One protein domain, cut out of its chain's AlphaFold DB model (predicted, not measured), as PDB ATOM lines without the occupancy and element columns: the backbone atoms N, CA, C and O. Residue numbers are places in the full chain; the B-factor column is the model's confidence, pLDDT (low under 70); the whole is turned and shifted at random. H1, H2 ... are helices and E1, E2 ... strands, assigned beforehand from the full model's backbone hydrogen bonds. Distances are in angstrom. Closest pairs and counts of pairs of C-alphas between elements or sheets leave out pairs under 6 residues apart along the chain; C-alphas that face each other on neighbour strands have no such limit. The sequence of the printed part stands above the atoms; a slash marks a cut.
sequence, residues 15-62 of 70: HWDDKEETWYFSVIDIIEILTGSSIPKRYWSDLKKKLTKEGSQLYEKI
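Overview. This is residues 15 to 62 of the 70 residues of an uncharacterized protein of Pedobacter chinensis (UniProt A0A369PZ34). The model is an open, flat frame with no closed core: a small strand hairpin, E1 and E2, at one end runs into the short helix H1, and the longer helix H2 stands across H1, meeting it with residues 40 to 44 alone. Past H2 the last stretch turns back on the hairpin's side of H2, and its residues 57 to 62 stick out free. The printed part has 48 residues with two named strands and two named helices, in the order E1, E2, H1, H2; the two-strand sheet is antiparallel and the class is mixed, helices and strands. The whole is loose, with a radius of gyration of the C-alphas of 13.5 A and spans of 34 by 30 by 13 A.

Arrangement. E1, residues 15 to 17, and E2, residues 22 to 25, form a hairpin and are antiparallel at 158 degrees. The C-alphas of Trp 16 and Trp 23 face each other at 4.8 A. N 15 and O 24, at 2.9 A, and N 24 and O 15, at 2.8 A, are within hydrogen-bond range. H1, residues 27 to 35, and H2, residues 40 to 53, touch, about perpendicular at 85 degrees; their closest C-alphas, of Glu 32 and Pro 40, are 5.2 A apart. E1 is apart from H1 and H2, and E2 is apart from H2. In H1 and H2 every O i to N i+4 pair is within hydrogen-bond range.

Along the chain. E1 begins at C-alpha 15, (128.614, -7.708, 89.004), and is 6.4 A long; E2 is 10.1 A long. H1 is 11.9 A long and begins at C-alpha 27, (120.027, 0.350, 91.649). H2, 19.7 A long, ends at C-alpha 53, (103.356, 2.993, 102.439).

Size, cuts and confidence. The C-alphas farthest apart, of Asp 18 and Lys 53, are 35.7 A apart. The printed part has no cut, and its three links between elements are tight. Residues 57 to 62 have pLDDT under 70.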
ATOM      1  N   HIS A  15     127.861  -6.583  88.465       90.06
ATOM      2  CA  HIS A  15     128.614  -7.708  89.004       90.06
ATOM      3  C   HIS A  15     128.008  -9.007  88.483       90.06
ATOM      4  O   HIS A  15     126.793  -9.175  88.521       90.06
ATOM      5  N   TRP A  16     128.854  -9.886  87.961       92.88
ATOM      6  CA  TRP A  16     128.467 -11.242  87.601       92.88
ATOM      7  C   TRP A  16     128.792 -12.159  88.776       92.88
ATOM      8  O   TRP A  16     129.925 -12.128  89.259       92.88
ATOM      9  N   ASP A  17     127.806 -12.928  89.227       92.50
ATOM     10  CA  ASP A  17     127.999 -13.980  90.222       92.50
ATOM     11  C   ASP A  17     128.034 -15.337  89.514       92.50
ATOM     12  O   ASP A  17     127.025 -15.800  88.982       92.50
ATOM     13  N   ASP A  18     129.214 -15.962  89.506       94.44
ATOM     14  CA  ASP A  18     129.442 -17.268  88.882       94.44
ATOM     15  C   ASP A  18     128.702 -18.417  89.584       94.44
ATOM     16  O   ASP A  18     128.508 -19.466  88.978       94.44
ATOM     17  N   LYS A  19     128.307 -18.266  90.856       94.56
ATOM     18  CA  LYS A  19     127.631 -19.333  91.615       94.56
ATOM     19  C   LYS A  19     126.142 -19.383  91.315       94.56
ATOM     20  O   LYS A  19     125.587 -20.462  91.160       94.56
ATOM     21  N   GLU A  20     125.520 -18.212  91.255       93.38
ATOM     22  CA  GLU A  20     124.087 -18.056  90.988       93.38
ATOM     23  C   GLU A  20     123.797 -17.853  89.491       93.38
ATOM     24  O   GLU A  20     122.649 -17.634  89.107       93.38
ATOM     25  N   GLU A  21     124.839 -17.850  88.648       94.06
ATOM     26  CA  GLU A  21     124.780 -17.551  87.210       94.06
ATOM     27  C   GLU A  21     123.927 -16.304  86.898       94.06
ATOM     28  O   GLU A  21     123.148 -16.257  85.942       94.06
ATOM     29  N   THR A  22     124.058 -15.271  87.737       89.56
ATOM     30  CA  THR A  22     123.159 -14.112  87.747       89.56
ATOM     31  C   THR A  22     123.924 -12.790  87.668       89.56
ATOM     32  O   THR A  22     124.999 -12.608  88.241       89.56
ATOM     33  N   TRP A  23     123.337 -11.821  86.959       90.06
ATOM     34  CA  TRP A  23     123.826 -10.442  86.900       90.06
ATOM     35  C   TRP A  23     123.187  -9.565  87.978       90.06
ATOM     36  O   TRP A  23     121.966  -9.424  88.047       90.06
ATOM     37  N   TYR A  24     124.028  -8.871  88.736       88.44
ATOM     38  CA  TYR A  24     123.641  -7.828  89.677       88.44
ATOM     39  C   TYR A  24     123.947  -6.447  89.105       88.44
ATOM     40  O   TYR A  24     125.006  -6.215  88.517       88.44
ATOM     41  N   PHE A  25     123.035  -5.503  89.333       89.81
ATOM     42  CA  PHE A  25     123.139  -4.123  88.864       89.81
ATOM     43  C   PHE A  25     122.998  -3.145  90.032       89.81
ATOM     44  O   PHE A  25     122.206  -3.356  90.953       89.81
ATOM     45  N   SER A  26     123.732  -2.034  89.984       90.69
ATOM     46  CA  SER A  26     123.572  -0.951  90.954       90.69
ATOM     47  C   SER A  26     122.259  -0.199  90.725       90.69
ATOM     48  O   SER A  26     122.129   0.600  89.798       90.69
ATOM     49  N   VAL A  27     121.301  -0.391  91.635       90.25
ATOM     50  CA  VAL A  27     120.027   0.350  91.649       90.25
ATOM     51  C   VAL A  27     120.247   1.863  91.766       90.25
ATOM     52  O   VAL A  27     119.506   2.643  91.177       90.25
ATOM     53  N   ILE A  28     121.282   2.297  92.493       90.94
ATOM     54  CA  ILE A  28     121.586   3.725  92.661       90.94
ATOM     55  C   ILE A  28     121.982   4.368  91.331       90.94
ATOM     56  O   ILE A  28     121.507   5.461  91.034       90.94
ATOM     57  N   ASP A  29     122.795   3.678  90.530       89.38
ATOM     58  CA  ASP A  29     123.268   4.201  89.243       89.38
ATOM     59  C   ASP A  29     122.096   4.288  88.261       89.38
ATOM     60  O   ASP A  29     121.936   5.279  87.560       89.38
ATOM     61  N   ILE A  30     121.211   3.286  88.272       89.81
ATOM     62  CA  ILE A  30     119.984   3.288  87.468       89.81
ATOM     63  C   ILE A  30     119.091   4.475  87.848       89.81
ATOM     64  O   ILE A  30     118.611   5.187  86.972       89.81
ATOM     65  N   ILE A  31     118.891   4.726  89.145       90.38
ATOM     66  CA  ILE A  31     118.097   5.869  89.611       90.38
ATOM     67  C   ILE A  31     118.723   7.184  89.151       90.38
ATOM     68  O   ILE A  31     118.007   8.049  88.657       90.38
ATOM     69  N   GLU A  32     120.037   7.350  89.277       90.19
ATOM     70  CA  GLU A  32     120.737   8.555  88.824       90.19
ATOM     71  C   GLU A  32     120.570   8.802  87.319       90.19
ATOM     72  O   GLU A  32     120.337   9.935  86.895       90.19
ATOM     73  N   ILE A  33     120.667   7.743  86.515       89.00
ATOM     74  CA  ILE A  33     120.488   7.806  85.063       89.00
ATOM     75  C   ILE A  33     119.055   8.202  84.721       89.00
ATOM     76  O   ILE A  33     118.850   9.154  83.979       89.00
ATOM     77  N   LEU A  34     118.071   7.507  85.293       88.81
ATOM     78  CA  LEU A  34     116.665   7.686  84.932       88.81
ATOM     79  C   LEU A  34     116.059   8.984  85.471       88.81
ATOM     80  O   LEU A  34     115.132   9.518  84.871       88.81
ATOM     81  N   THR A  35     116.533   9.468  86.618       88.31
ATOM     82  CA  THR A  35     115.940  10.637  87.292       88.31
ATOM     83  C   THR A  35     116.769  11.906  87.150       88.31
ATOM     84  O   THR A  35     116.280  12.984  87.478       88.31
ATOM     85  N   GLY A  36     118.039  11.799  86.741       87.94
ATOM     86  CA  GLY A  36     118.982  12.919  86.758       87.94
ATOM     87  C   GLY A  36     119.260  13.474  88.162       87.94
ATOM     88  O   GLY A  36     119.806  14.568  88.292       87.94
ATOM     89  N   SER A  37     118.865  12.760  89.224       87.12
ATOM     90  CA  SER A  37     119.004  13.236  90.599       87.12
ATOM     91  C   SER A  37     120.474  13.377  90.988       87.12
ATOM     92  O   SER A  37     121.248  12.436  90.853       87.12
ATOM     93  N   SER A  38     120.835  14.513  91.587       89.06
ATOM     94  CA  SER A  38     122.144  14.707  92.224       89.06
ATOM     95  C   SER A  38     122.292  13.945  93.550       89.06
ATOM     96  O   SER A  38     123.388  13.871  94.102       89.06
ATOM     97  N   ILE A  39     121.200  13.369  94.082       92.44
ATOM     98  CA  ILE A  39     121.176  12.629  95.356       92.44
ATOM     99  C   ILE A  39     120.393  11.302  95.208       92.44
ATOM    100  O   ILE A  39     119.413  11.055  95.925       92.44
ATOM    101  N   PRO A  40     120.828  10.387  94.321       92.12
ATOM    102  CA  PRO A  40     120.076   9.177  93.966       92.12
ATOM    103  C   PRO A  40     119.884   8.209  95.146       92.12
ATOM    104  O   PRO A  40     118.871   7.517  95.240       92.12
ATOM    105  N   LYS A  41     120.801   8.206  96.127       92.75
ATOM    106  CA  LYS A  41     120.663   7.424  97.374       92.75
ATOM    107  C   LYS A  41     119.467   7.860  98.226       92.75
ATOM    108  O   LYS A  41     118.787   7.017  98.820       92.75
ATOM    109  N   ARG A  42     119.219   9.172  98.301       93.31
ATOM    110  CA  ARG A  42     118.075   9.722  99.039       93.31
ATOM    111  C   ARG A  42     116.789   9.420  98.289       93.31
ATOM    112  O   ARG A  42     115.865   8.897  98.899       93.31
ATOM    113  N   TYR A  43     116.797   9.629  96.972       92.25
ATOM    114  CA  TYR A  43     115.681   9.264  96.103       92.25
ATOM    115  C   TYR A  43     115.279   7.797  96.299       92.25
ATOM    116  O   TYR A  43     114.114   7.505  96.550       92.25
ATOM    117  N   TRP A  44     116.243   6.868  96.288       92.81
ATOM    118  CA  TRP A  44     115.977   5.450  96.545       92.81
ATOM    119  C   TRP A  44     115.346   5.188  97.916       92.81
ATOM    120  O   TRP A  44     114.444   4.364  98.056       92.81
ATOM    121  N   SER A  45     115.825   5.879  98.948       92.06
ATOM    122  CA  SER A  45     115.301   5.730 100.306       92.06
ATOM    123  C   SER A  45     113.855   6.216 100.411       92.06
ATOM    124  O   SER A  45     113.033   5.543 101.031       92.06
ATOM    125  N   ASP A  46     113.536   7.342  99.778       91.38
ATOM    126  CA  ASP A  46     112.184   7.901  99.772       91.38
ATOM    127  C   ASP A  46     111.240   7.066  98.897       91.38
ATOM    128  O   ASP A  46     110.113   6.792  99.309       91.38
ATOM    129  N   LEU A  47     111.725   6.544  97.763       88.81
ATOM    130  CA  LEU A  47     110.987   5.595  96.932       88.81
ATOM    131  C   LEU A  47     110.625   4.329  97.717       88.81
ATOM    132  O   LEU A  47     109.467   3.929  97.716       88.81
ATOM    133  N   LYS A  48     111.568   3.733  98.461       87.44
ATOM    134  CA  LYS A  48     111.282   2.564  99.312       87.44
ATOM    135  C   LYS A  48     110.223   2.847 100.374       87.44
ATOM    136  O   LYS A  48     109.343   2.016 100.589       87.44
ATOM    137  N   LYS A  49     110.289   4.010 101.032       88.94
ATOM    138  CA  LYS A  49     109.272   4.427 102.012       88.94
ATOM    139  C   LYS A  49     107.903   4.578 101.356       88.94
ATOM    140  O   LYS A  49     106.922   4.098 101.910       88.94
ATOM    141  N   LYS A  50     107.849   5.215 100.182       86.19
ATOM    142  CA  LYS A  50     106.616   5.398  99.410       86.19
ATOM    143  C   LYS A  50     106.014   4.051  99.009       86.19
ATOM    144  O   LYS A  50     104.872   3.800  99.355       86.19
ATOM    145  N   LEU A  51     106.811   3.159  98.419       83.69
ATOM    146  CA  LEU A  51     106.390   1.805  98.042       83.69
ATOM    147  C   LEU A  51     105.869   1.005  99.242       83.69
ATOM    148  O   LEU A  51     104.829   0.369  99.149       83.69
ATOM    149  N   THR A  52     106.549   1.094 100.388       82.12
ATOM    150  CA  THR A  52     106.111   0.423 101.623       82.12
ATOM    151  C   THR A  52     104.784   0.992 102.129       82.12
ATOM    152  O   THR A  52     103.922   0.237 102.563       82.12
ATOM    153  N   LYS A  53     104.604   2.317 102.056       82.38
ATOM    154  CA  LYS A  53     103.356   2.993 102.439       82.38
ATOM    155  C   LYS A  53     102.201   2.659 101.489       82.38
ATOM    156  O   LYS A  53     101.074   2.540 101.940       82.38
ATOM    157  N   GLU A  54     102.489   2.513 100.199       82.06
ATOM    158  CA  GLU A  54     101.529   2.132  99.153       82.06
ATOM    159  C   GLU A  54     101.220   0.624  99.143       82.06
ATOM    160  O   GLU A  54     100.472   0.162  98.289       82.06
ATOM    161  N   GLY A  55     101.804  -0.165 100.056       73.25
ATOM    162  CA  GLY A  55     101.585  -1.614 100.131       73.25
ATOM    163  C   GLY A  55     102.301  -2.423  99.042       73.25
ATOM    164  O   GLY A  55     102.062  -3.622  98.904       73.25
ATOM    165  N   SER A  56     103.207  -1.808  98.278       71.38
ATOM    166  CA  SER A  56     103.994  -2.497  97.256       71.38
ATOM    167  C   SER A  56     104.956  -3.491  97.916       71.38
ATOM    168  O   SER A  56     105.805  -3.109  98.727       71.38
ATOM    169  N   GLN A  57     104.824  -4.777  97.583       63.12
ATOM    170  CA  GLN A  57     105.694  -5.832  98.106       63.12
ATOM    171  C   GLN A  57     106.612  -6.394  97.006       63.12
ATOM    172  O   GLN A  57     106.375  -6.230  95.810       63.12
ATOM    173  N   LEU A  58     107.698  -7.049  97.419       61.44
ATOM    174  CA  LEU A  58     108.636  -7.696  96.499       61.44
ATOM    175  C   LEU A  58     107.968  -8.888  95.804       61.44
ATOM    176  O   LEU A  58     107.199  -9.602  96.441       61.44
ATOM    177  N   TYR A  59     108.323  -9.150  94.542       56.62
ATOM    178  CA  TYR A  59     107.836 -10.311  93.776       56.62
ATOM    179  C   TYR A  59     108.019 -11.635  94.535       56.62
ATOM    180  O   TYR A  59     107.123 -12.467  94.565       56.62
ATOM    181  N   GLU A  60     109.134 -11.791  95.251       51.44
ATOM    182  CA  GLU A  60     109.398 -12.963  96.096       51.44
ATOM    183  C   GLU A  60     108.331 -13.180  97.191       51.44
ATOM    184  O   GLU A  60     108.077 -14.307  97.604       51.44
ATOM    185  N   LYS A  61     107.653 -12.112  97.634       54.00
ATOM    186  CA  LYS A  61     106.534 -12.163  98.590       54.00
ATOM    187  C   LYS A  61     105.155 -12.213  97.938       54.00
ATOM    188  O   LYS A  61     104.198 -12.611  98.599       54.00
ATOM    189  N   ILE A  62     105.037 -11.833  96.670       52.75
ATOM    190  CA  ILE A  62     103.779 -11.867  95.926       52.75
ATOM    191  C   ILE A  62     103.998 -12.574  94.602       52.75
ATOM    192  O   ILE A  62     104.364 -11.971  93.599       52.75
TER     193      ILE A  62